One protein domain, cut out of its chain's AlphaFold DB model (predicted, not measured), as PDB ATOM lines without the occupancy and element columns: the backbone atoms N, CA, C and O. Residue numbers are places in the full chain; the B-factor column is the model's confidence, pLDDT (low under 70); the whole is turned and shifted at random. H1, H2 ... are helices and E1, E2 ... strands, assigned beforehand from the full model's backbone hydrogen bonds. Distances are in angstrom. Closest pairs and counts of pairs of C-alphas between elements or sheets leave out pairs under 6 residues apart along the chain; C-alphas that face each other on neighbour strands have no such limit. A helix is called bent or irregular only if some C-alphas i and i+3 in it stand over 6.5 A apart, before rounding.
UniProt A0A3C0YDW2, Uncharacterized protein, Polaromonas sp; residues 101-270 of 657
ATOM      1  N   LYS A 101     -61.047   8.656 -55.132       77.31
ATOM      2  CA  LYS A 101     -60.718   9.901 -54.413       77.31
ATOM      3  C   LYS A 101     -59.343   9.841 -53.749       77.31
ATOM      4  O   LYS A 101     -58.522  10.733 -53.946       77.31
ATOM      5  N   VAL A 102     -59.045   8.761 -53.022       79.44
ATOM      6  CA  VAL A 102     -57.727   8.543 -52.393       79.44
ATOM      7  C   VAL A 102     -56.629   8.475 -53.460       79.44
ATOM      8  O   VAL A 102     -55.577   9.102 -53.331       79.44
ATOM      9  N   ARG A 103     -56.891   7.772 -54.569       83.56
ATOM     10  CA  ARG A 103     -55.968   7.672 -55.708       83.56
ATOM     11  C   ARG A 103     -55.754   9.013 -56.425       83.56
ATOM     12  O   ARG A 103     -54.690   9.222 -57.009       83.56
ATOM     13  N   GLU A 104     -56.742   9.900 -56.412       81.25
ATOM     14  CA  GLU A 104     -56.652  11.265 -56.933       81.25
ATOM     15  C   GLU A 104     -55.822  12.162 -56.003       81.25
ATOM     16  O   GLU A 104     -54.865  12.780 -56.471       81.25
ATOM     17  N   ARG A 105     -56.085  12.140 -54.686       80.81
ATOM     18  CA  ARG A 105     -55.348  12.929 -53.678       80.81
ATOM     19  C   ARG A 105     -53.859  12.586 -53.665       80.81
ATOM     20  O   ARG A 105     -53.016  13.478 -53.722       80.81
ATOM     21  N   VAL A 106     -53.528  11.292 -53.717       85.50
ATOM     22  CA  VAL A 106     -52.139  10.819 -53.853       85.50
ATOM     23  C   VAL A 106     -51.506  11.290 -55.170       85.50
ATOM     24  O   VAL A 106     -50.353  11.716 -55.172       85.50
ATOM     25  N   ARG A 107     -52.242  11.275 -56.295       86.44
ATOM     26  CA  ARG A 107     -51.732  11.780 -57.587       86.44
ATOM     27  C   ARG A 107     -51.435  13.278 -57.523       86.44
ATOM     28  O   ARG A 107     -50.397  13.700 -58.025       86.44
ATOM     29  N   GLN A 108     -52.324  14.055 -56.908       85.81
ATOM     30  CA  GLN A 108     -52.180  15.495 -56.726       85.81
ATOM     31  C   GLN A 108     -50.949  15.814 -55.868       85.81
ATOM     32  O   GLN A 108     -50.033  16.458 -56.376       85.81
ATOM     33  N   ARG A 109     -50.858  15.267 -54.646       88.31
ATOM     34  CA  ARG A 109     -49.709  15.436 -53.735       88.31
ATOM     35  C   ARG A 109     -48.377  15.093 -54.413       88.31
ATOM     36  O   ARG A 109     -47.467  15.921 -54.447       88.31
ATOM     37  N   LEU A 110     -48.291  13.931 -55.070       90.19
ATOM     38  CA  LEU A 110     -47.099  13.525 -55.829       90.19
ATOM     39  C   LEU A 110     -46.789  14.452 -57.015       90.19
ATOM     40  O   LEU A 110     -45.618  14.725 -57.275       90.19
ATOM     41  N   SER A 111     -47.801  14.951 -57.736       88.44
ATOM     42  CA  SER A 111     -47.584  15.891 -58.844       88.44
ATOM     43  C   SER A 111     -47.027  17.229 -58.360       88.44
ATOM     44  O   SER A 111     -46.058  17.709 -58.945       88.44
ATOM     45  N   THR A 112     -47.552  17.771 -57.256       91.62
ATOM     46  CA  THR A 112     -47.075  19.016 -56.644       91.62
ATOM     47  C   THR A 112     -45.658  18.861 -56.108       91.62
ATOM     48  O   THR A 112     -44.777  19.598 -56.547       91.62
ATOM     49  N   ARG A 113     -45.387  17.850 -55.261       93.31
ATOM     50  CA  ARG A 113     -44.022  17.530 -54.792       93.31
ATOM     51  C   ARG A 113     -43.030  17.430 -55.954       93.31
ATOM     52  O   ARG A 113     -41.940  17.990 -55.892       93.31
ATOM     53  N   ALA A 114     -43.422  16.778 -57.052       93.62
ATOM     54  CA  ALA A 114     -42.564  16.629 -58.221       93.62
ATOM     55  C   ALA A 114     -42.270  17.954 -58.955       93.62
ATOM     56  O   ALA A 114     -41.259  18.008 -59.652       93.62
ATOM     57  N   VAL A 115     -43.102  18.999 -58.833       95.50
ATOM     58  CA  VAL A 115     -42.773  20.359 -59.311       95.50
ATOM     59  C   VAL A 115     -41.696  20.977 -58.422       95.50
ATOM     60  O   VAL A 115     -40.642  21.354 -58.932       95.50
ATOM     61  N   PHE A 116     -41.922  21.007 -57.106       96.19
ATOM     62  CA  PHE A 116     -40.983  21.553 -56.119       96.19
ATOM     63  C   PHE A 116     -39.585  20.907 -56.228       96.19
ATOM     64  O   PHE A 116     -38.588  21.608 -56.416       96.19
ATOM     65  N   GLN A 117     -39.520  19.574 -56.290       95.12
ATOM     66  CA  GLN A 117     -38.277  18.811 -56.482       95.12
ATOM     67  C   GLN A 117     -37.585  19.056 -57.838       95.12
ATOM     68  O   GLN A 117     -36.375  18.864 -57.965       95.12
ATOM     69  N   ARG A 118     -38.325  19.459 -58.884       95.50
ATOM     70  CA  ARG A 118     -37.739  19.829 -60.188       95.50
ATOM     71  C   ARG A 118     -37.164  21.239 -60.191       95.50
ATOM     72  O   ARG A 118     -36.164  21.461 -60.871       95.50
ATOM     73  N   ILE A 119     -37.782  22.171 -59.465       96.31
ATOM     74  CA  ILE A 119     -37.285  23.551 -59.361       96.31
ATOM     75  C   ILE A 119     -36.164  23.693 -58.317       96.31
ATOM     76  O   ILE A 119     -35.346  24.602 -58.426       96.31
ATOM     77  N   GLY A 120     -36.059  22.741 -57.384       95.38
ATOM     78  CA  GLY A 120     -34.891  22.547 -56.521       95.38
ATOM     79  C   GLY A 120     -35.170  22.489 -55.022       95.38
ATOM     80  O   GLY A 120     -34.200  22.416 -54.283       95.38
ATOM     81  N   PHE A 121     -36.433  22.526 -54.589       96.69
ATOM     82  CA  PHE A 121     -36.799  22.363 -53.178       96.69
ATOM     83  C   PHE A 121     -36.656  20.904 -52.742       96.69
ATOM     84  O   PHE A 121     -37.088  19.993 -53.459       96.69
ATOM     85  N   ASP A 122     -36.149  20.713 -51.531       95.62
ATOM     86  CA  ASP A 122     -36.159  19.436 -50.831       95.62
ATOM     87  C   ASP A 122     -37.437  19.292 -49.989       95.62
ATOM     88  O   ASP A 122     -38.115  20.273 -49.670       95.62
ATOM     89  N   TRP A 123     -37.815  18.049 -49.686       95.62
ATOM     90  CA  TRP A 123     -39.044  17.711 -48.961       95.62
ATOM     91  C   TRP A 123     -38.722  17.211 -47.555       95.62
ATOM     92  O   TRP A 123     -37.925  16.286 -47.399       95.62
ATOM     93  N   ILE A 124     -39.392  17.790 -46.561       95.12
ATOM     94  CA  ILE A 124     -39.321  17.408 -45.151       95.12
ATOM     95  C   ILE A 124     -40.630  16.690 -44.799       95.12
ATOM     96  O   ILE A 124     -41.716  17.185 -45.111       95.12
ATOM     97  N   LYS A 125     -40.548  15.525 -44.139       92.25
ATOM     98  CA  LYS A 125     -41.746  14.819 -43.660       92.25
ATOM     99  C   LYS A 125     -42.445  15.654 -42.584       92.25
ATOM    100  O   LYS A 125     -41.804  16.055 -41.621       92.25
ATOM    101  N   SER A 126     -43.751  15.862 -42.727       92.19
ATOM    102  CA  SER A 126     -44.604  16.553 -41.745       92.19
ATOM    103  C   SER A 126     -45.962  15.879 -41.521       92.19
ATOM    104  O   SER A 126     -46.692  16.281 -40.620       92.19
ATOM    105  N   ASP A 127     -46.302  14.869 -42.329       87.12
ATOM    106  CA  ASP A 127     -47.589  14.176 -42.286       87.12
ATOM    107  C   ASP A 127     -47.696  13.186 -41.125       87.12
ATOM    108  O   ASP A 127     -46.693  12.610 -40.688       87.12
ATOM    109  N   ASP A 128     -48.928  12.996 -40.650       87.81
ATOM    110  CA  ASP A 128     -49.297  12.237 -39.452       87.81
ATOM    111  C   ASP A 128     -48.728  12.832 -38.137       87.81
ATOM    112  O   ASP A 128     -48.685  12.149 -37.112       87.81
ATOM    113  N   ILE A 129     -48.291  14.103 -38.140       91.81
ATOM    114  CA  ILE A 129     -47.734  14.813 -36.971       91.81
ATOM    115  C   ILE A 129     -48.668  15.953 -36.553       91.81
ATOM    116  O   ILE A 129     -48.697  17.022 -37.172       91.81
ATOM    117  N   GLN A 130     -49.402  15.743 -35.458       92.56
ATOM    118  CA  GLN A 130     -50.170  16.803 -34.806       92.56
ATOM    119  C   GLN A 130     -49.271  17.662 -33.912       92.56
ATOM    120  O   GLN A 130     -48.425  17.148 -33.183       92.56
ATOM    121  N   PHE A 131     -49.495  18.972 -33.934       94.00
ATOM    122  CA  PHE A 131     -48.835  19.942 -33.062       94.00
ATOM    123  C   PHE A 131     -49.836  21.008 -32.608       94.00
ATOM    124  O   PHE A 131     -50.865  21.210 -33.252       94.00
ATOM    125  N   THR A 132     -49.530  21.706 -31.514       93.38
ATOM    126  CA  THR A 132     -50.283  22.883 -31.061       93.38
ATOM    127  C   THR A 132     -49.350  24.082 -31.055       93.38
ATOM    128  O   THR A 132     -48.307  24.019 -30.418       93.38
ATOM    129  N   PHE A 133     -49.730  25.157 -31.744       93.25
ATOM    130  CA  PHE A 133     -49.000  26.426 -31.776       93.25
ATOM    131  C   PHE A 133     -49.961  27.566 -31.426       93.25
ATOM    132  O   PHE A 133     -51.074  27.604 -31.957       93.25
ATOM    133  N   ASP A 134     -49.566  28.461 -30.513       91.31
ATOM    134  CA  ASP A 134     -50.368  29.617 -30.064       91.31
ATOM    135  C   ASP A 134     -51.859  29.248 -29.821       91.31
ATOM    136  O   ASP A 134     -52.804  29.770 -30.431       91.31
ATOM    137  N   GLY A 135     -52.074  28.232 -28.977       88.88
ATOM    138  CA  GLY A 135     -53.404  27.745 -28.587       88.88
ATOM    139  C   GLY A 135     -54.238  27.102 -29.707       88.88
ATOM    140  O   GLY A 135     -55.452  26.962 -29.550       88.88
ATOM    141  N   ARG A 136     -53.641  26.733 -30.849       90.19
ATOM    142  CA  ARG A 136     -54.329  26.061 -31.965       90.19
ATOM    143  C   ARG A 136     -53.619  24.778 -32.384       90.19
ATOM    144  O   ARG A 136     -52.470  24.802 -32.808       90.19
ATOM    145  N   THR A 137     -54.337  23.662 -32.289       91.38
ATOM    146  CA  THR A 137     -53.880  22.342 -32.740       91.38
ATOM    147  C   THR A 137     -54.114  22.161 -34.240       91.38
ATOM    148  O   THR A 137     -55.150  22.576 -34.763       91.38
ATOM    149  N   GLY A 138     -53.178  21.512 -34.932       90.50
ATOM    150  CA  GLY A 138     -53.311  21.159 -36.343       90.50
ATOM    151  C   GLY A 138     -52.233  20.199 -36.843       90.50
ATOM    152  O   GLY A 138     -51.464  19.636 -36.070       90.50
ATOM    153  N   GLU A 139     -52.209  20.018 -38.161       91.81
ATOM    154  CA  GLU A 139     -51.317  19.126 -38.910       91.81
ATOM    155  C   GLU A 139     -50.964  19.803 -40.246       91.81
ATOM    156  O   GLU A 139     -51.793  20.537 -40.804       91.81
ATOM    157  N   ILE A 140     -49.752  19.562 -40.758       92.38
ATOM    158  CA  ILE A 140     -49.260  20.095 -42.037       92.38
ATOM    159  C   ILE A 140     -49.044  18.952 -43.034       92.38
ATOM    160  O   ILE A 140     -48.184  18.096 -42.827       92.38
ATOM    161  N   ASP A 141     -49.779  18.988 -44.146       91.44
ATOM    162  CA  ASP A 141     -49.754  17.953 -45.186       91.44
ATOM    163  C   ASP A 141     -48.345  17.742 -45.794       91.44
ATOM    164  O   ASP A 141     -47.967  16.605 -46.057       91.44
ATOM    165  N   ASP A 142     -47.564  18.795 -46.064       93.94
ATOM    166  CA  ASP A 142     -46.159  18.714 -46.508       93.94
ATOM    167  C   ASP A 142     -45.363  19.982 -46.149       93.94
ATOM    168  O   ASP A 142     -45.880  21.097 -46.244       93.94
ATOM    169  N   ILE A 143     -44.071  19.819 -45.838       96.69
ATOM    170  CA  ILE A 143     -43.097  20.916 -45.727       96.69
ATOM    171  C   ILE A 143     -42.026  20.781 -46.818       96.69
ATOM    172  O   ILE A 143     -41.528  19.693 -47.117       96.69
ATOM    173  N   LEU A 144     -41.674  21.908 -47.434       96.94
ATOM    174  CA  LEU A 144     -40.725  22.006 -48.543       96.94
ATOM    175  C   LEU A 144     -39.752  23.164 -48.284       96.94
ATOM    176  O   LEU A 144     -40.186  24.254 -47.913       96.94
ATOM    177  N   VAL A 145     -38.452  22.955 -48.505       96.94
ATOM    178  CA  VAL A 145     -37.400  23.949 -48.208       96.94
ATOM    179  C   VAL A 145     -36.470  24.191 -49.403       96.94
ATOM    180  O   VAL A 145     -36.130  23.264 -50.137       96.94
ATOM    181  N   PHE A 146     -36.059  25.443 -49.609       96.06
ATOM    182  CA  PHE A 146     -34.973  25.827 -50.514       96.06
ATOM    183  C   PHE A 146     -34.211  27.014 -49.919       96.06
ATOM    184  O   PHE A 146     -34.778  28.096 -49.783       96.06
ATOM    185  N   GLU A 147     -32.929  26.836 -49.595       95.19
ATOM    186  CA  GLU A 147     -32.157  27.815 -48.814       95.19
ATOM    187  C   GLU A 147     -32.947  28.263 -47.566       95.19
ATOM    188  O   GLU A 147     -33.305  27.416 -46.753       95.19
ATOM    189  N   ASN A 148     -33.252  29.555 -47.427       95.81
ATOM    190  CA  ASN A 148     -34.087  30.108 -46.359       95.81
ATOM    191  C   ASN A 148     -35.543  30.378 -46.801       95.81
ATOM    192  O   ASN A 148     -36.232  31.197 -46.202       95.81
ATOM    193  N   VAL A 149     -36.036  29.730 -47.860       97.19
ATOM    194  CA  VAL A 149     -37.450  29.766 -48.272       97.19
ATOM    195  C   VAL A 149     -38.130  28.482 -47.814       97.19
ATOM    196  O   VAL A 149     -37.742  27.390 -48.232       97.19
ATOM    197  N   LEU A 150     -39.169  28.617 -46.990       97.56
ATOM    198  CA  LEU A 150     -39.914  27.498 -46.413       97.56
ATOM    199  C   LEU A 150     -41.370  27.563 -46.883       97.56
ATOM    200  O   LEU A 150     -42.013  28.613 -46.829       97.56
ATOM    201  N   VAL A 151     -41.883  26.447 -47.393       97.69
ATOM    202  CA  VAL A 151     -43.235  26.344 -47.947       97.69
ATOM    203  C   VAL A 151     -43.989  25.211 -47.264       97.69
ATOM    204  O   VAL A 151     -43.658  24.038 -47.430       97.69
ATOM    205  N   ILE A 152     -45.042  25.578 -46.540       96.25
ATOM    206  CA  ILE A 152     -46.103  24.675 -46.087       96.25
ATOM    207  C   ILE A 152     -47.007  24.401 -47.297       96.25
ATOM    208  O   ILE A 152     -47.427  25.346 -47.967       96.25
ATOM    209  N   ALA A 153     -47.302  23.139 -47.611       93.88
ATOM    210  CA  ALA A 153     -48.113  22.756 -48.767       93.88
ATOM    211  C   ALA A 153     -49.285  21.842 -48.378       93.88
ATOM    212  O   ALA A 153     -49.088  20.747 -47.867       93.88
ATOM    213  N   GLU A 154     -50.503  22.293 -48.677       90.94
ATOM    214  CA  GLU A 154     -51.776  21.682 -48.267       90.94
ATOM    215  C   GLU A 154     -52.559  21.125 -49.465       90.94
ATOM    216  O   GLU A 154     -52.634  21.793 -50.499       90.94
ATOM    217  N   TYR A 155     -53.168  19.932 -49.356       87.94
ATOM    218  CA  TYR A 155     -53.788  19.242 -50.502       87.94
ATOM    219  C   TYR A 155     -55.276  18.927 -50.325       87.94
ATOM    220  O   TYR A 155     -55.656  17.976 -49.628       87.94
ATOM    221  N   THR A 156     -56.119  19.604 -51.112       83.50
ATOM    222  CA  THR A 156     -57.534  19.235 -51.273       83.50
ATOM    223  C   THR A 156     -57.870  18.732 -52.679       83.50
ATOM    224  O   THR A 156     -57.564  19.370 -53.692       83.50
ATOM    225  N   THR A 157     -58.566  17.595 -52.734       76.31
ATOM    226  CA  THR A 157     -59.303  17.121 -53.918       76.31
ATOM    227  C   THR A 157     -60.740  17.637 -53.959       76.31
ATOM    228  O   THR A 157     -61.438  17.398 -54.937       76.31
ATOM    229  N   GLY A 158     -61.219  18.290 -52.897       72.31
ATOM    230  CA  GLY A 158     -62.522  18.947 -52.901       72.31
ATOM    231  C   GLY A 158     -62.496  20.244 -53.708       72.31
ATOM    232  O   GLY A 158     -61.430  20.774 -54.048       72.31
ATOM    233  N   LYS A 159     -63.685  20.798 -53.969       70.38
ATOM    234  CA  LYS A 159     -63.774  22.253 -54.122       70.38
ATOM    235  C   LYS A 159     -63.288  22.891 -52.811       70.38
ATOM    236  O   LYS A 159     -63.592  22.339 -51.754       70.38
ATOM    237  N   PRO A 160     -62.539  23.999 -52.843       70.56
ATOM    238  CA  PRO A 160     -62.342  24.811 -51.655       70.56
ATOM    239  C   PRO A 160     -63.706  25.313 -51.181       70.56
ATOM    240  O   PRO A 160     -64.476  25.847 -51.973       70.56
ATOM    241  N   ASP A 161     -63.999  25.126 -49.902       72.88
ATOM    242  CA  ASP A 161     -65.103  25.795 -49.227       72.88
ATOM    243  C   ASP A 161     -64.542  26.647 -48.082       72.88
ATOM    244  O   ASP A 161     -63.450  26.387 -47.553       72.88
ATOM    245  N   SER A 162     -65.275  27.701 -47.723       65.56
ATOM    246  CA  SER A 162     -64.865  28.645 -46.684       65.56
ATOM    247  C   SER A 162     -64.730  27.974 -45.314       65.56
ATOM    248  O   SER A 162     -63.836  28.333 -44.552       65.56
ATOM    249  N   GLY A 163     -65.543  26.956 -45.012       70.31
ATOM    250  CA  GLY A 163     -65.524  26.239 -43.736       70.31
ATOM    251  C   GLY A 163     -64.316  25.314 -43.550       70.31
ATOM    252  O   GLY A 163     -63.882  25.093 -42.420       70.31
ATOM    253  N   HIS A 164     -63.756  24.754 -44.620       72.56
ATOM    254  CA  HIS A 164     -62.503  23.996 -44.604       72.56
ATOM    255  C   HIS A 164     -61.302  24.942 -44.492       72.56
ATOM    256  O   HIS A 164     -60.448  24.760 -43.623       72.56
ATOM    257  N   LEU A 165     -61.268  25.989 -45.326       79.56
ATOM    258  CA  LEU A 165     -60.184  26.974 -45.337       79.56
ATOM    259  C   LEU A 165     -60.074  27.737 -44.012       79.56
ATOM    260  O   LEU A 165     -58.976  27.803 -43.461       79.56
ATOM    261  N   ALA A 166     -61.192  28.224 -43.460       77.06
ATOM    262  CA  ALA A 166     -61.223  28.992 -42.213       77.06
ATOM    263  C   ALA A 166     -60.762  28.195 -40.979       77.06
ATOM    264  O   ALA A 166     -60.278  28.772 -40.008       77.06
ATOM    265  N   ARG A 167     -60.889  26.859 -40.998       80.19
ATOM    266  CA  ARG A 167     -60.430  26.013 -39.884       80.19
ATOM    267  C   ARG A 167     -58.907  25.908 -39.816       80.19
ATOM    268  O   ARG A 167     -58.370  25.973 -38.714       80.19
ATOM    269  N   LYS A 168     -58.214  25.789 -40.958       83.62
ATOM    270  CA  LYS A 168     -56.739  25.808 -40.987       83.62
ATOM    271  C   LYS A 168     -56.148  27.229 -41.066       83.62
ATOM    272  O   LYS A 168     -55.052  27.437 -40.551       83.62
ATOM    273  N   SER A 169     -56.857  28.219 -41.622       87.44
ATOM    274  CA  SER A 169     -56.319  29.583 -41.798       87.44
ATOM    275  C   SER A 169     -55.909  30.240 -40.481       87.44
ATOM    276  O   SER A 169     -54.834  30.820 -40.410       87.44
ATOM    277  N   ILE A 170     -56.702  30.080 -39.415       89.19
ATOM    278  CA  ILE A 170     -56.418  30.666 -38.092       89.19
ATOM    279  C   ILE A 170     -55.064  30.181 -37.539       89.19
ATOM    280  O   ILE A 170     -54.357  30.950 -36.890       89.19
ATOM    281  N   LEU A 171     -54.683  28.927 -37.808       92.00
ATOM    282  CA  LEU A 171     -53.374  28.388 -37.430       92.00
ATOM    283  C   LEU A 171     -52.261  29.003 -38.290       92.00
ATOM    284  O   LEU A 171     -51.268  29.488 -37.752       92.00
ATOM    285  N   TYR A 172     -52.436  29.054 -39.613       93.75
ATOM    286  CA  TYR A 172     -51.428  29.634 -40.505       93.75
ATOM    287  C   TYR A 172     -51.248  31.143 -40.328       93.75
ATOM    288  O   TYR A 172     -50.133  31.631 -40.452       93.75
ATOM    289  N   GLU A 173     -52.293  31.889 -39.975       93.38
ATOM    290  CA  GLU A 173     -52.188  33.310 -39.635       93.38
ATOM    291  C   GLU A 173     -51.401  33.549 -38.345       93.38
ATOM    292  O   GLU A 173     -50.698  34.552 -38.252       93.38
ATOM    293  N   LYS A 174     -51.492  32.649 -37.355       94.12
ATOM    294  CA  LYS A 174     -50.644  32.688 -36.151       94.12
ATOM    295  C   LYS A 174     -49.189  32.379 -36.513       94.12
ATOM    296  O   LYS A 174     -48.301  33.169 -36.205       94.12
ATOM    297  N   ILE A 175     -48.961  31.297 -37.259       95.56
ATOM    298  CA  ILE A 175     -47.634  30.882 -37.743       95.56
ATOM    299  C   ILE A 175     -46.956  31.990 -38.572       95.56
ATOM    300  O   ILE A 175     -45.797  32.314 -38.340       95.56
ATOM    301  N   LEU A 176     -47.674  32.630 -39.501       94.75
ATOM    302  CA  LEU A 176     -47.135  33.702 -40.348       94.75
ATOM    303  C   LEU A 176     -46.917  35.034 -39.604       94.75
ATOM    304  O   LEU A 176     -46.181  35.881 -40.105       94.75
ATOM    305  N   LYS A 177     -47.518  35.229 -38.421       94.94
ATOM    306  CA  LYS A 177     -47.228  36.373 -37.536       94.94
ATOM    307  C   LYS A 177     -45.943  36.179 -36.727       94.94
ATOM    308  O   LYS A 177     -45.327  37.174 -36.359       94.94
ATOM    309  N   GLN A 178     -45.549  34.936 -36.443       94.69
ATOM    310  CA  GLN A 178     -44.355  34.598 -35.658       94.69
ATOM    311  C   GLN A 178     -43.614  33.380 -36.256       94.69
ATOM    312  O   GLN A 178     -43.552  32.320 -35.627       94.69
ATOM    313  N   PRO A 179     -43.052  33.501 -37.478       95.00
ATOM    314  CA  PRO A 179     -42.470  32.365 -38.190       95.00
ATOM    315  C   PRO A 179     -41.251  31.771 -37.475       95.00
ATOM    316  O   PRO A 179     -41.135  30.549 -37.431       95.00
ATOM    317  N   GLY A 180     -40.383  32.595 -36.869       95.06
ATOM    318  CA  GLY A 180     -39.219  32.122 -36.113       95.06
ATOM    319  C   GLY A 180     -39.603  31.278 -34.895       95.06
ATOM    320  O   GLY A 180     -39.099  30.166 -34.741       95.06
ATOM    321  N   ASN A 181     -40.574  31.745 -34.097       96.44
ATOM    322  CA  ASN A 181     -41.118  30.994 -32.957       96.44
ATOM    323  C   ASN A 181     -41.690  29.641 -33.406       96.44
ATOM    324  O   ASN A 181     -41.329  28.607 -32.851       96.44
ATOM    325  N   TRP A 182     -42.521  29.628 -34.459       96.81
ATOM    326  CA  TRP A 182     -43.078  28.378 -34.980       96.81
ATOM    327  C   TRP A 182     -41.995  27.417 -35.495       96.81
ATOM    328  O   TRP A 182     -42.078  26.221 -35.231       96.81
ATOM    329  N   ILE A 183     -40.965  27.913 -36.191       96.75
ATOM    330  CA  ILE A 183     -39.837  27.091 -36.659       96.75
ATOM    331  C   ILE A 183     -39.087  26.475 -35.468       96.75
ATOM    332  O   ILE A 183     -38.785  25.281 -35.498       96.75
ATOM    333  N   ALA A 184     -38.825  27.250 -34.412       95.06
ATOM    334  CA  ALA A 184     -38.151  26.767 -33.208       95.06
ATOM    335  C   ALA A 184     -38.987  25.719 -32.447       95.06
ATOM    336  O   ALA A 184     -38.480  24.644 -32.127       95.06
ATOM    337  N   GLU A 185     -40.277  25.984 -32.214       95.44
ATOM    338  CA  GLU A 185     -41.189  25.045 -31.546       95.44
ATOM    339  C   GLU A 185     -41.389  23.759 -32.361       95.44
ATOM    340  O   GLU A 185     -41.276  22.653 -31.830       95.44
ATOM    341  N   TYR A 186     -41.629  23.869 -33.672       96.31
ATOM    342  CA  TYR A 186     -41.884  22.711 -34.531       96.31
ATOM    343  C   TYR A 186     -40.630  21.838 -34.736       96.31
ATOM    344  O   TYR A 186     -40.748  20.617 -34.863       96.31
ATOM    345  N   ALA A 187     -39.425  22.417 -34.661       95.12
ATOM    346  CA  ALA A 187     -38.166  21.667 -34.598       95.12
ATOM    347  C   ALA A 187     -37.988  20.857 -33.299       95.12
ATOM    348  O   ALA A 187     -37.237  19.882 -33.301       95.12
ATOM    349  N   GLY A 188     -38.695  21.198 -32.216       93.94
ATOM    350  CA  GLY A 188     -38.781  20.370 -31.008       93.94
ATOM    351  C   GLY A 188     -39.773  19.201 -31.114       93.94
ATOM    352  O   GLY A 188     -39.710  18.274 -30.310       93.94
ATOM    353  N   ILE A 189     -40.678  19.226 -32.100       94.50
ATOM    354  CA  ILE A 189     -41.777  18.252 -32.260       94.50
ATOM    355  C   ILE A 189     -41.490  17.248 -33.386       94.50
ATOM    356  O   ILE A 189     -41.847  16.075 -33.286       94.50
ATOM    357  N   ASN A 190     -40.857  17.692 -34.475       95.94
ATOM    358  CA  ASN A 190     -40.634  16.890 -35.675       95.94
ATOM    359  C   ASN A 190     -39.133  16.672 -35.921       95.94
ATOM    360  O   ASN A 190     -38.449  17.561 -36.420       95.94
ATOM    361  N   GLU A 191     -38.638  15.460 -35.652       95.06
ATOM    362  CA  GLU A 191     -37.236  15.050 -35.853       95.06
ATOM    363  C   GLU A 191     -36.717  15.324 -37.279       95.06
ATOM    364  O   GLU A 191     -35.609  15.829 -37.454       95.06
ATOM    365  N   SER A 192     -37.525  15.054 -38.313       95.25
ATOM    366  CA  SER A 192     -37.134  15.282 -39.714       95.25
ATOM    367  C   SER A 192     -36.989  16.770 -40.043       95.25
ATOM    368  O   SER A 192     -36.143  17.147 -40.853       95.25
ATOM    369  N   PHE A 193     -37.800  17.620 -39.410       96.50
ATOM    370  CA  PHE A 193     -37.679  19.073 -39.506       96.50
ATOM    371  C   PHE A 193     -36.500  19.585 -38.670       96.50
ATOM    372  O   PHE A 193     -35.720  20.397 -39.157       96.50
ATOM    373  N   SER A 194     -36.313  19.046 -37.463       96.12
ATOM    374  CA  SER A 194     -35.191  19.341 -36.567       96.12
ATOM    375  C   SER A 194     -33.844  19.101 -37.252       96.12
ATOM    376  O   SER A 194     -33.016  20.004 -37.326       96.12
ATOM    377  N   ALA A 195     -33.662  17.932 -37.876       96.19
ATOM    378  CA  ALA A 195     -32.460  17.602 -38.640       96.19
ATOM    379  C   ALA A 195     -32.241  18.535 -39.846       96.19
ATOM    380  O   ALA A 195     -31.106  18.909 -40.142       96.19
ATOM    381  N   ALA A 196     -33.313  18.953 -40.530       94.88
ATOM    382  CA  ALA A 196     -33.226  19.894 -41.645       94.88
ATOM    383  C   ALA A 196     -32.876  21.326 -41.193       94.88
ATOM    384  O   ALA A 196     -32.141  22.019 -41.895       94.88
ATOM    385  N   MET A 197     -33.359  21.764 -40.025       95.38
ATOM    386  CA  MET A 197     -32.985  23.051 -39.428       95.38
ATOM    387  C   MET A 197     -31.564  23.013 -38.845       95.38
ATOM    388  O   MET A 197     -30.815  23.961 -39.036       95.38
ATOM    389  N   ALA A 198     -31.136  21.908 -38.232       93.81
ATOM    390  CA  ALA A 198     -29.764  21.731 -37.743       93.81
ATOM    391  C   ALA A 198     -28.722  21.642 -38.879       93.81
ATOM    392  O   ALA A 198     -27.567  22.013 -38.690       93.81
ATOM    393  N   ALA A 199     -29.126  21.181 -40.069       93.69
ATOM    394  CA  ALA A 199     -28.322  21.239 -41.293       93.69
ATOM    395  C   ALA A 199     -28.415  22.595 -42.030       93.69
ATOM    396  O   ALA A 199     -27.716  22.808 -43.025       93.69
ATOM    397  N   SER A 200     -29.277  23.510 -41.571       92.81
ATOM    398  CA  SER A 200     -29.367  24.877 -42.081       92.81
ATOM    399  C   SER A 200     -28.208  25.729 -41.560       92.81
ATOM    400  O   SER A 200     -27.675  25.505 -40.479       92.81
ATOM    401  N   LYS A 201     -27.860  26.769 -42.320       94.06
ATOM    402  CA  LYS A 201     -26.967  27.853 -41.875       94.06
ATOM    403  C   LYS A 201     -27.719  29.141 -41.509       94.06
ATOM    404  O   LYS A 201     -27.080  30.165 -41.301       94.06
ATOM    405  N   TYR A 202     -29.052  29.092 -41.517       94.69
ATOM    406  CA  TYR A 202     -29.950  30.227 -41.300       94.69
ATOM    407  C   TYR A 202     -30.680  30.079 -39.965       94.69
ATOM    408  O   TYR A 202     -31.146  28.983 -39.644       94.69
ATOM    409  N   GLN A 203     -30.811  31.176 -39.223       93.00
ATOM    410  CA  GLN A 203     -31.583  31.244 -37.979       93.00
ATOM    411  C   GLN A 203     -33.101  31.225 -38.258       93.00
ATOM    412  O   GLN A 203     -33.516  31.570 -39.367       93.00
ATOM    413  N   PRO A 204     -33.961  30.872 -37.279       94.25
ATOM    414  CA  PRO A 204     -35.412  30.787 -37.486       94.25
ATOM    415  C   PRO A 204     -36.050  32.053 -38.090       94.25
ATOM    416  O   PRO A 204     -36.831  31.951 -39.033       94.25
ATOM    417  N   ASP A 205     -35.665  33.245 -37.623       93.19
ATOM    418  CA  ASP A 205     -36.183  34.533 -38.124       93.19
ATOM    419  C   ASP A 205     -35.646  34.946 -39.507       93.19
ATOM    420  O   ASP A 205     -36.128  35.905 -40.116       93.19
ATOM    421  N   GLU A 206     -34.655  34.226 -40.037       94.62
ATOM    422  CA  GLU A 206     -34.107  34.462 -41.375       94.62
ATOM    423  C   GLU A 206     -34.917  33.757 -42.475       94.62
ATOM    424  O   GLU A 206     -34.710  34.034 -43.661       94.62
ATOM    425  N   PHE A 207     -35.850  32.868 -42.114       96.31
ATOM    426  CA  PHE A 207     -36.680  32.139 -43.071       96.31
ATOM    427  C   PHE A 207     -37.855  32.966 -43.613       96.31
ATOM    428  O   PHE A 207     -38.628  33.586 -42.884       96.31
ATOM    429  N   GLN A 208     -38.053  32.901 -44.929       96.31
ATOM    430  CA  GLN A 208     -39.229  33.424 -45.620       96.31
ATOM    431  C   GLN A 208     -40.281  32.312 -45.742       96.31
ATOM    432  O   GLN A 208     -40.125  31.391 -46.550       96.31
ATOM    433  N   LEU A 209     -41.336  32.395 -44.927       97.25
ATOM    434  CA  LEU A 209     -42.382  31.377 -44.810       97.25
ATOM    435  C   LEU A 209     -43.596  31.672 -45.709       97.25
ATOM    436  O   LEU A 209     -44.138  32.775 -45.695       97.25
ATOM    437  N   PHE A 210     -44.059  30.664 -46.453       97.19
ATOM    438  CA  PHE A 210     -45.236  30.741 -47.326       97.19
ATOM    439  C   PHE A 210     -46.148  29.523 -47.147       97.19
ATOM    440  O   PHE A 210     -45.677  28.419 -46.875       97.19
ATOM    441  N   VAL A 211     -47.455  29.694 -47.384       95.56
ATOM    442  CA  VAL A 211     -48.439  28.600 -47.324       95.56
ATOM    443  C   VAL A 211     -49.109  28.418 -48.686       95.56
ATOM    444  O   VAL A 211     -49.870  29.267 -49.145       95.56
ATOM    445  N   CYS A 212     -48.820  27.308 -49.360       94.50
ATOM    446  CA  CYS A 212     -49.404  26.937 -50.647       94.50
ATOM    447  C   CYS A 212     -50.628  26.036 -50.456       94.50
ATOM    448  O   CYS A 212     -50.504  24.917 -49.962       94.50
ATOM    449  N   TYR A 213     -51.794  26.474 -50.933       91.69
ATOM    450  CA  TYR A 213     -53.011  25.662 -50.917       91.69
ATOM    451  C   TYR A 213     -53.250  25.050 -52.299       91.69
ATOM    452  O   TYR A 213     -53.670  25.733 -53.233       91.69
ATOM    453  N   ALA A 214     -52.948  23.763 -52.459       89.88
ATOM    454  CA  ALA A 214     -53.115  23.048 -53.715       89.88
ATOM    455  C   ALA A 214     -54.520  22.432 -53.802       89.88
ATOM    456  O   ALA A 214     -54.819  21.427 -53.153       89.88
ATOM    457  N   SER A 215     -55.377  23.000 -54.657       86.62
ATOM    458  CA  SER A 215     -56.718  22.474 -54.953       86.62
ATOM    459  C   SER A 215     -56.797  21.882 -56.359       86.62
ATOM    460  O   SER A 215     -56.346  22.492 -57.329       86.62
ATOM    461  N   LEU A 216     -57.437  20.720 -56.492       79.25
ATOM    462  CA  LEU A 216     -57.695  20.106 -57.796       79.25
ATOM    463  C   LEU A 216     -58.671  20.931 -58.650       79.25
ATOM    464  O   LEU A 216     -58.507  21.012 -59.868       79.25
ATOM    465  N   HIS A 217     -59.676  21.531 -58.009       75.06
ATOM    466  CA  HIS A 217     -60.774  22.236 -58.675       75.06
ATOM    467  C   HIS A 217     -60.579  23.756 -58.762       75.06
ATOM    468  O   HIS A 217     -61.246  24.391 -59.575       75.06
ATOM    469  N   GLY A 218     -59.628  24.310 -58.002       74.44
ATOM    470  CA  GLY A 218     -59.362  25.749 -57.933       74.44
ATOM    471  C   GLY A 218     -60.313  26.490 -56.996       74.44
ATOM    472  O   GLY A 218     -61.327  25.935 -56.582       74.44
ATOM    473  N   ALA A 219     -59.938  27.715 -56.631       78.19
ATOM    474  CA  ALA A 219     -60.718  28.597 -55.772       78.19
ATOM    475  C   ALA A 219     -61.380  29.711 -56.594       78.19
ATOM    476  O   ALA A 219     -60.835  30.177 -57.596       78.19
ATOM    477  N   ASP A 220     -62.559  30.133 -56.153       78.44
ATOM    478  CA  ASP A 220     -63.274  31.300 -56.656       78.44
ATOM    479  C   ASP A 220     -62.536  32.591 -56.248       78.44
ATOM    480  O   ASP A 220     -61.889  32.635 -55.201       78.44
ATOM    481  N   GLN A 221     -62.655  33.672 -57.028       80.44
ATOM    482  CA  GLN A 221     -61.975  34.946 -56.726       80.44
ATOM    483  C   GLN A 221     -62.359  35.514 -55.346       80.44
ATOM    484  O   GLN A 221     -61.524  36.119 -54.674       80.44
ATOM    485  N   GLU A 222     -63.594  35.284 -54.900       83.62
ATOM    486  CA  GLU A 222     -64.061  35.610 -53.549       83.62
ATOM    487  C   GLU A 222     -63.253  34.864 -52.472       83.62
ATOM    488  O   GLU A 222     -62.767  35.481 -51.526       83.62
ATOM    489  N   ILE A 223     -63.009  33.562 -52.660       84.56
ATOM    490  CA  ILE A 223     -62.211  32.735 -51.746       84.56
ATOM    491  C   ILE A 223     -60.734  33.159 -51.763       84.56
ATOM    492  O   ILE A 223     -60.116  33.258 -50.702       84.56
ATOM    493  N   GLU A 224     -60.160  33.454 -52.935       87.19
ATOM    494  CA  GLU A 224     -58.771  33.938 -53.017       87.19
ATOM    495  C   GLU A 224     -58.598  35.319 -52.359       87.19
ATOM    496  O   GLU A 224     -57.552  35.588 -51.767       87.19
ATOM    497  N   THR A 225     -59.636  36.160 -52.395       87.69
ATOM    498  CA  THR A 225     -59.661  37.472 -51.724       87.69
ATOM    499  C   THR A 225     -59.867  37.340 -50.210       87.69
ATOM    500  O   THR A 225     -59.264  38.094 -49.449       87.69
ATOM    501  N   ALA A 226     -60.673  36.375 -49.755       87.38
ATOM    502  CA  ALA A 226     -60.956  36.146 -48.336       87.38
ATOM    503  C   ALA A 226     -59.769  35.553 -47.551       87.38
ATOM    504  O   ALA A 226     -59.662  35.783 -46.348       87.38
ATOM    505  N   PHE A 227     -58.863  34.815 -48.208       89.25
ATOM    506  CA  PHE A 227     -57.707  34.183 -47.555       89.25
ATOM    507  C   PHE A 227     -56.357  34.556 -48.219       89.25
ATOM    508  O   PHE A 227     -55.644  33.682 -48.725       89.25
ATOM    509  N   PRO A 228     -55.949  35.844 -48.197       89.06
ATOM    510  CA  PRO A 228     -54.806  36.363 -48.966       89.06
ATOM    511  C   PRO A 228     -53.425  35.880 -48.475       89.06
ATOM    512  O   PRO A 228     -52.404  36.116 -49.131       89.06
ATOM    513  N   HIS A 229     -53.368  35.202 -47.325       89.25
ATOM    514  CA  HIS A 229     -52.162  34.548 -46.810       89.25
ATOM    515  C   HIS A 229     -51.824  33.241 -47.553       89.25
ATOM    516  O   HIS A 229     -50.656  32.853 -47.592       89.25
ATOM    517  N   TYR A 230     -52.802  32.576 -48.184       91.88
ATOM    518  CA  TYR A 230     -52.528  31.406 -49.017       91.88
ATOM    519  C   TYR A 230     -51.960  31.802 -50.390       91.88
ATOM    520  O   TYR A 230     -52.198  32.882 -50.936       91.88
ATOM    521  N   ARG A 231     -51.224  30.873 -51.002       92.69
ATOM    522  CA  ARG A 231     -50.859  30.878 -52.424       92.69
ATOM    523  C   ARG A 231     -51.577  29.715 -53.102       92.69
ATOM    524  O   ARG A 231     -51.126  28.571 -53.031       92.69
ATOM    525  N   PHE A 232     -52.731  30.004 -53.700       90.94
ATOM    526  CA  PHE A 232     -53.634  29.013 -54.289       90.94
ATOM    527  C   PHE A 232     -53.029  28.349 -55.536       90.94
ATOM    528  O   PHE A 232     -53.108  28.862 -56.650       90.94
ATOM    529  N   LEU A 233     -52.431  27.172 -55.359       89.81
ATOM    530  CA  LEU A 233     -51.824  26.388 -56.432       89.81
ATOM    531  C   LEU A 233     -52.880  25.459 -57.054       89.81
ATOM    532  O   LEU A 233     -52.829  24.236 -56.904       89.81
ATOM    533  N   ASP A 234     -53.877  26.061 -57.705       84.06
ATOM    534  CA  ASP A 234     -54.969  25.351 -58.373       84.06
ATOM    535  C   ASP A 234     -54.478  24.442 -59.509       84.06
ATOM    536  O   ASP A 234     -53.353  24.560 -59.998       84.06
ATOM    537  N   GLY A 235     -55.348  23.551 -59.993       80.00
ATOM    538  CA  GLY A 235     -55.015  22.618 -61.064       80.00
ATOM    539  C   GLY A 235     -54.425  23.263 -62.330       80.00
ATOM    540  O   GLY A 235     -53.606  22.626 -62.989       80.00
ATOM    541  N   THR A 236     -54.806  24.487 -62.705       81.62
ATOM    542  CA  THR A 236     -54.286  25.204 -63.885       81.62
ATOM    543  C   THR A 236     -52.930  25.846 -63.600       81.62
ATOM    544  O   THR A 236     -51.990  25.601 -64.363       81.62
ATOM    545  N   ARG A 237     -52.773  26.571 -62.482       88.62
ATOM    546  CA  ARG A 237     -51.462  27.098 -62.042       88.62
ATOM    547  C   ARG A 237     -50.450  25.962 -61.814       88.62
ATOM    548  O   ARG A 237     -49.301  26.057 -62.249       88.62
ATOM    549  N   LEU A 238     -50.886  24.835 -61.248       89.62
ATOM    550  CA  LEU A 238     -50.086  23.617 -61.085       89.62
ATOM    551  C   LEU A 238     -49.691  22.992 -62.433       89.62
ATOM    552  O   LEU A 238     -48.520  22.658 -62.615       89.62
ATOM    553  N   ARG A 239     -50.615  22.869 -63.403       88.94
ATOM    554  CA  ARG A 239     -50.286  22.387 -64.765       88.94
ATOM    555  C   ARG A 239     -49.266  23.296 -65.460       88.94
ATOM    556  O   ARG A 239     -48.362  22.781 -66.119       88.94
ATOM    557  N   TYR A 240     -49.359  24.614 -65.273       92.00
ATOM    558  CA  TYR A 240     -48.370  25.564 -65.787       92.00
ATOM    559  C   TYR A 240     -46.977  25.319 -65.190       92.00
ATOM    560  O   TYR A 240     -46.020  25.106 -65.938       92.00
ATOM    561  N   PHE A 241     -46.845  25.292 -63.858       94.19
ATOM    562  CA  PHE A 241     -45.543  25.085 -63.212       94.19
ATOM    563  C   PHE A 241     -44.981  23.669 -63.421       94.19
ATOM    564  O   PHE A 241     -43.764  23.501 -63.533       94.19
ATOM    565  N   ASP A 242     -45.830  22.651 -63.573       93.31
ATOM    566  CA  ASP A 242     -45.417  21.306 -63.980       93.31
ATOM    567  C   ASP A 242     -44.814  21.290 -65.394       93.31
ATOM    568  O   ASP A 242     -43.737  20.726 -65.593       93.31
ATOM    569  N   ALA A 243     -45.442  21.961 -66.361       92.88
ATOM    570  CA  ALA A 243     -44.908  22.076 -67.716       92.88
ATOM    571  C   ALA A 243     -43.650  22.961 -67.795       92.88
ATOM    572  O   ALA A 243     -42.712  22.633 -68.529       92.88
ATOM    573  N   LEU A 244     -43.599  24.051 -67.019       95.06
ATOM    574  CA  LEU A 244     -42.446  24.949 -66.938       95.06
ATOM    575  C   LEU A 244     -41.231  24.221 -66.347       95.06
ATOM    576  O   LEU A 244     -40.183  24.154 -66.986       95.06
ATOM    577  N   SER A 245     -41.384  23.577 -65.188       95.69
ATOM    578  CA  SER A 245     -40.316  22.805 -64.534       95.69
ATOM    579  C   SER A 245     -39.883  21.562 -65.333       95.69
ATOM    580  O   SER A 245     -38.714  21.191 -65.296       95.69
ATOM    581  N   LYS A 246     -40.767  20.952 -66.140       94.69
ATOM    582  CA  LYS A 246     -40.378  19.938 -67.150       94.69
ATOM    583  C   LYS A 246     -39.559  20.506 -68.313       94.69
ATOM    584  O   LYS A 246     -38.872  19.744 -68.988       94.69
ATOM    585  N   THR A 247     -39.643  21.810 -68.572       95.19
ATOM    586  CA  THR A 247     -39.025  22.459 -69.738       95.19
ATOM    587  C   THR A 247     -37.715  23.178 -69.409       95.19
ATOM    588  O   THR A 247     -36.834  23.211 -70.266       95.19
ATOM    589  N   ILE A 248     -37.582  23.739 -68.198       95.81
ATOM    590  CA  ILE A 248     -36.400  24.511 -67.757       95.81
ATOM    591  C   ILE A 248     -35.853  24.120 -66.369       95.81
ATOM    592  O   ILE A 248     -35.033  24.848 -65.811       95.81
ATOM    593  N   GLN A 249     -36.307  22.991 -65.806       95.19
ATOM    594  CA  GLN A 249     -35.829  22.407 -64.542       95.19
ATOM    595  C   GLN A 249     -35.673  23.448 -63.416       95.19
ATOM    596  O   GLN A 249     -36.654  24.117 -63.073       95.19
ATOM    597  N   ARG A 250     -34.469  23.611 -62.853       96.06
ATOM    598  CA  ARG A 250     -34.227  24.471 -61.690       96.06
ATOM    599  C   ARG A 250     -34.419  25.954 -61.995       96.06
ATOM    600  O   ARG A 250     -34.852  26.683 -61.113       96.06
ATOM    601  N   SER A 251     -34.219  26.425 -63.230       96.12
ATOM    602  CA  SER A 251     -34.481  27.840 -63.557       96.12
ATOM    603  C   SER A 251     -35.963  28.232 -63.494       96.12
ATOM    604  O   SER A 251     -36.262  29.422 -63.471       96.12
ATOM    605  N   ALA A 252     -36.903  27.285 -63.398       96.12
ATOM    606  CA  ALA A 252     -38.297  27.626 -63.102       96.12
ATOM    607  C   ALA A 252     -38.485  28.196 -61.678       96.12
ATOM    608  O   ALA A 252     -39.507  28.837 -61.429       96.12
ATOM    609  N   LYS A 253     -37.505  28.034 -60.769       95.19
ATOM    610  CA  LYS A 253     -37.558  28.596 -59.408       95.19
ATOM    611  C   LYS A 253     -37.700  30.117 -59.401       95.19
ATOM    612  O   LYS A 253     -38.491  30.620 -58.624       95.19
ATOM    613  N   HIS A 254     -37.043  30.841 -60.311       94.00
ATOM    614  CA  HIS A 254     -37.100  32.310 -60.356       94.00
ATOM    615  C   HIS A 254     -38.521  32.829 -60.640       94.00
ATOM    616  O   HIS A 254     -38.983  33.783 -60.018       94.00
ATOM    617  N   GLU A 255     -39.264  32.148 -61.516       94.31
ATOM    618  CA  GLU A 255     -40.660  32.495 -61.795       94.31
ATOM    619  C   GLU A 255     -41.617  32.018 -60.688       94.31
ATOM    620  O   GLU A 255     -42.610  32.689 -60.409       94.31
ATOM    621  N   PHE A 256     -41.308  30.899 -60.024       94.81
ATOM    622  CA  PHE A 256     -42.081  30.391 -58.888       94.81
ATOM    623  C   PHE A 256     -41.900  31.247 -57.620       94.81
ATOM    624  O   PHE A 256     -42.870  31.549 -56.932       94.81
ATOM    625  N   PHE A 257     -40.685  31.731 -57.355       94.25
ATOM    626  CA  PHE A 257     -40.376  32.718 -56.317       94.25
ATOM    627  C   PHE A 257     -41.198  33.997 -56.495       94.25
ATOM    628  O   PHE A 257     -41.743  34.515 -55.524       94.25
ATOM    629  N   ASN A 258     -41.380  34.455 -57.738       92.38
ATOM    630  CA  ASN A 258     -42.246  35.595 -58.036       92.38
ATOM    631  C   ASN A 258     -43.748  35.299 -57.851       92.38
ATOM    632  O   ASN A 258     -44.527  36.228 -57.668       92.38
ATOM    633  N   TYR A 259     -44.172  34.039 -57.943       93.44
ATOM    634  CA  TYR A 259     -45.550  33.632 -57.652       93.44
ATOM    635  C   TYR A 259     -45.815  33.553 -56.139       93.44
ATOM    636  O   TYR A 259     -46.880  33.958 -55.679       93.44
ATOM    637  N   LEU A 260     -44.835  33.096 -55.354       92.94
ATOM    638  CA  LEU A 260     -44.907  33.123 -53.889       92.94
ATOM    639  C   LEU A 260     -44.840  34.553 -53.326       92.94
ATOM    640  O   LEU A 260     -45.586  34.889 -52.404       92.94
ATOM    641  N   GLY A 261     -43.962  35.385 -53.896       91.69
ATOM    642  CA  GLY A 261     -43.577  36.693 -53.355       91.69
ATOM    643  C   GLY A 261     -42.262  36.668 -52.562       91.69
ATOM    644  O   GLY A 261     -42.107  37.452 -51.634       91.69
ATOM    645  N   VAL A 262     -41.325  35.770 -52.896       92.06
ATOM    646  CA  VAL A 262     -40.001  35.691 -52.244       92.06
ATOM    647  C   VAL A 262     -39.203  36.967 -52.503       92.06
ATOM    648  O   VAL A 262     -38.974  37.355 -53.651       92.06
ATOM    649  N   ASN A 263     -38.697  37.575 -51.434       89.88
ATOM    650  CA  ASN A 263     -37.772  38.691 -51.517       89.88
ATOM    651  C   ASN A 263     -36.363  38.176 -51.868       89.88
ATOM    652  O   ASN A 263     -35.665  37.622 -51.015       89.88
ATOM    653  N   LEU A 264     -35.930  38.385 -53.118       86.88
ATOM    654  CA  LEU A 264     -34.615  37.943 -53.617       86.88
ATOM    655  C   LEU A 264     -33.410  38.653 -52.971       86.88
ATOM    656  O   LEU A 264     -32.282  38.194 -53.167       86.88
ATOM    657  N   ARG A 265     -33.626  39.742 -52.215       84.38
ATOM    658  CA  ARG A 265     -32.587  40.415 -51.409       84.38
ATOM    659  C   ARG A 265     -32.289  39.629 -50.137       84.38
ATOM    660  O   ARG A 265     -31.140  39.463 -49.766       84.38
ATOM    661  N   LYS A 266     -33.330  39.060 -49.522       88.25
ATOM    662  CA  LYS A 266     -33.233  38.169 -48.358       88.25
ATOM    663  C   LYS A 266     -33.119  36.686 -48.753       88.25
ATOM    664  O   LYS A 266     -33.499  35.833 -47.959       88.25
ATOM    665  N   LEU A 267     -32.680  36.352 -49.972       90.94
ATOM    666  CA  LEU A 267     -32.555  34.958 -50.422       90.94
ATOM    667  C   LEU A 267     -31.125  34.436 -50.245       90.94
ATOM    668  O   LEU A 267     -30.172  35.012 -50.777       90.94
ATOM    669  N   GLY A 268     -30.994  33.305 -49.562       91.25
ATOM    670  CA  GLY A 268     -29.728  32.610 -49.384       91.25
ATOM    671  C   GLY A 268     -28.707  33.456 -48.624       91.25
ATOM    672  O   GLY A 268     -29.049  34.203 -47.711       91.25
ATOM    673  N   SER A 269     -27.439  33.413 -49.040       87.38
ATOM    674  CA  SER A 269     -26.363  34.210 -48.420       87.38
ATOM    675  C   SER A 269     -26.509  35.733 -48.568       87.38
ATOM    676  O   SER A 269     -25.690  36.467 -48.023       87.38
ATOM    677  N   ARG A 270     -27.510  36.231 -49.306       86.25
ATOM    678  CA  ARG A 270     -27.715  37.673 -49.533       86.25
ATOM    679  C   ARG A 270     -28.278  38.398 -48.319       86.25
ATOM    680  O   ARG A 270     -28.124  39.608 -48.238       86.25
TER     681      ARG A 270
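This is residues 101 to 270 of the 657 residues of an uncharacterized protein of Polaromonas sp (UniProt A0A3C0YDW2). A strongly twisted five-stranded sheet forms the core, sandwiched between helices: H1 and the folded-back helix H6 cover one face, H2 and H4 the other. A small hairpin, E2 and E3, packs on H2, with E2 also on H3, while H5 lies near the E7 edge. The 170 printed residues hold six named helices and seven named strands, in the order H1 E1 E2 E3 E4 E5 H2 H3 H4 E6 H5 E7 H6; the class is mixed, helices and strands. The large sheet is mixed, in the order E1, E4, E5, E6, E7. The whole is compact and rounded, with a radius of gyration of the C-alphas of 15.4 A and spans of 39 by 36 by 30 A.

The large sheet comprises E1, residues 122 to 124; E4, 142 to 146; E5, 149 to 156, 22.9 A long from C-alpha 149 at (-37.450, 29.766, -48.272); E6, 208 to 215, 22.6 A; and E7, 230 to 232. E2, residues 130 to 133, and E3, 136 to 139, form the small sheet. H1, residues 101 to 119, starts at (-60.718, 9.901, -54.413) and spans 27.6 A. H2 is residues 162 to 177, 21.3 A, with a kink of 36 degrees near residue 171; H3 is 179 to 189, H4 191 to 198 and H5 221 to 226. H6, residues 235 to 260, was assigned as one helix by its hydrogen bonds but is bent, C-alphas 247 and 250 being 9.6 A apart; its arms are H6a, residues 235 to 247, and H6b, residues 250 to 260, which ends with C-alpha 260 at (-44.907, 33.123, -53.889).

E5 and E6 are parallel, with N 152 and O 210 at 2.9 A. The hairpin E4 and E5 is antiparallel, with N 144 and O 151 at 2.9 A. E6 and E7 are parallel, with N 231 and O 211 at 2.8 A; E1 and E4 are antiparallel, with N 122 and O 145 at 2.9 A. E5, H2 H3 H4, E6 and E6, H5, E7 are strand-helix-strand units, parallel neighbour strands with helices between. H2 is over E6 at a height over the sheet of 9.5 A, and H4 over E1 at 10.0 A. H1 touches H6a, closest at C-alphas 115 and 242, 5.4 A, at a steep tilt of 41 degrees. Every O i to N i+4 pair is within hydrogen-bond range in H1, H3, H4, H5 and H6a, against 8 of 12 in H2 and 5 of 7 in H6b.

The C-alphas farthest apart, of Gly 135 and Thr 247, are 43.9 A apart. The printed part has no cut and no long link. Its mean pLDDT is 90.4; residue 162 is under 70.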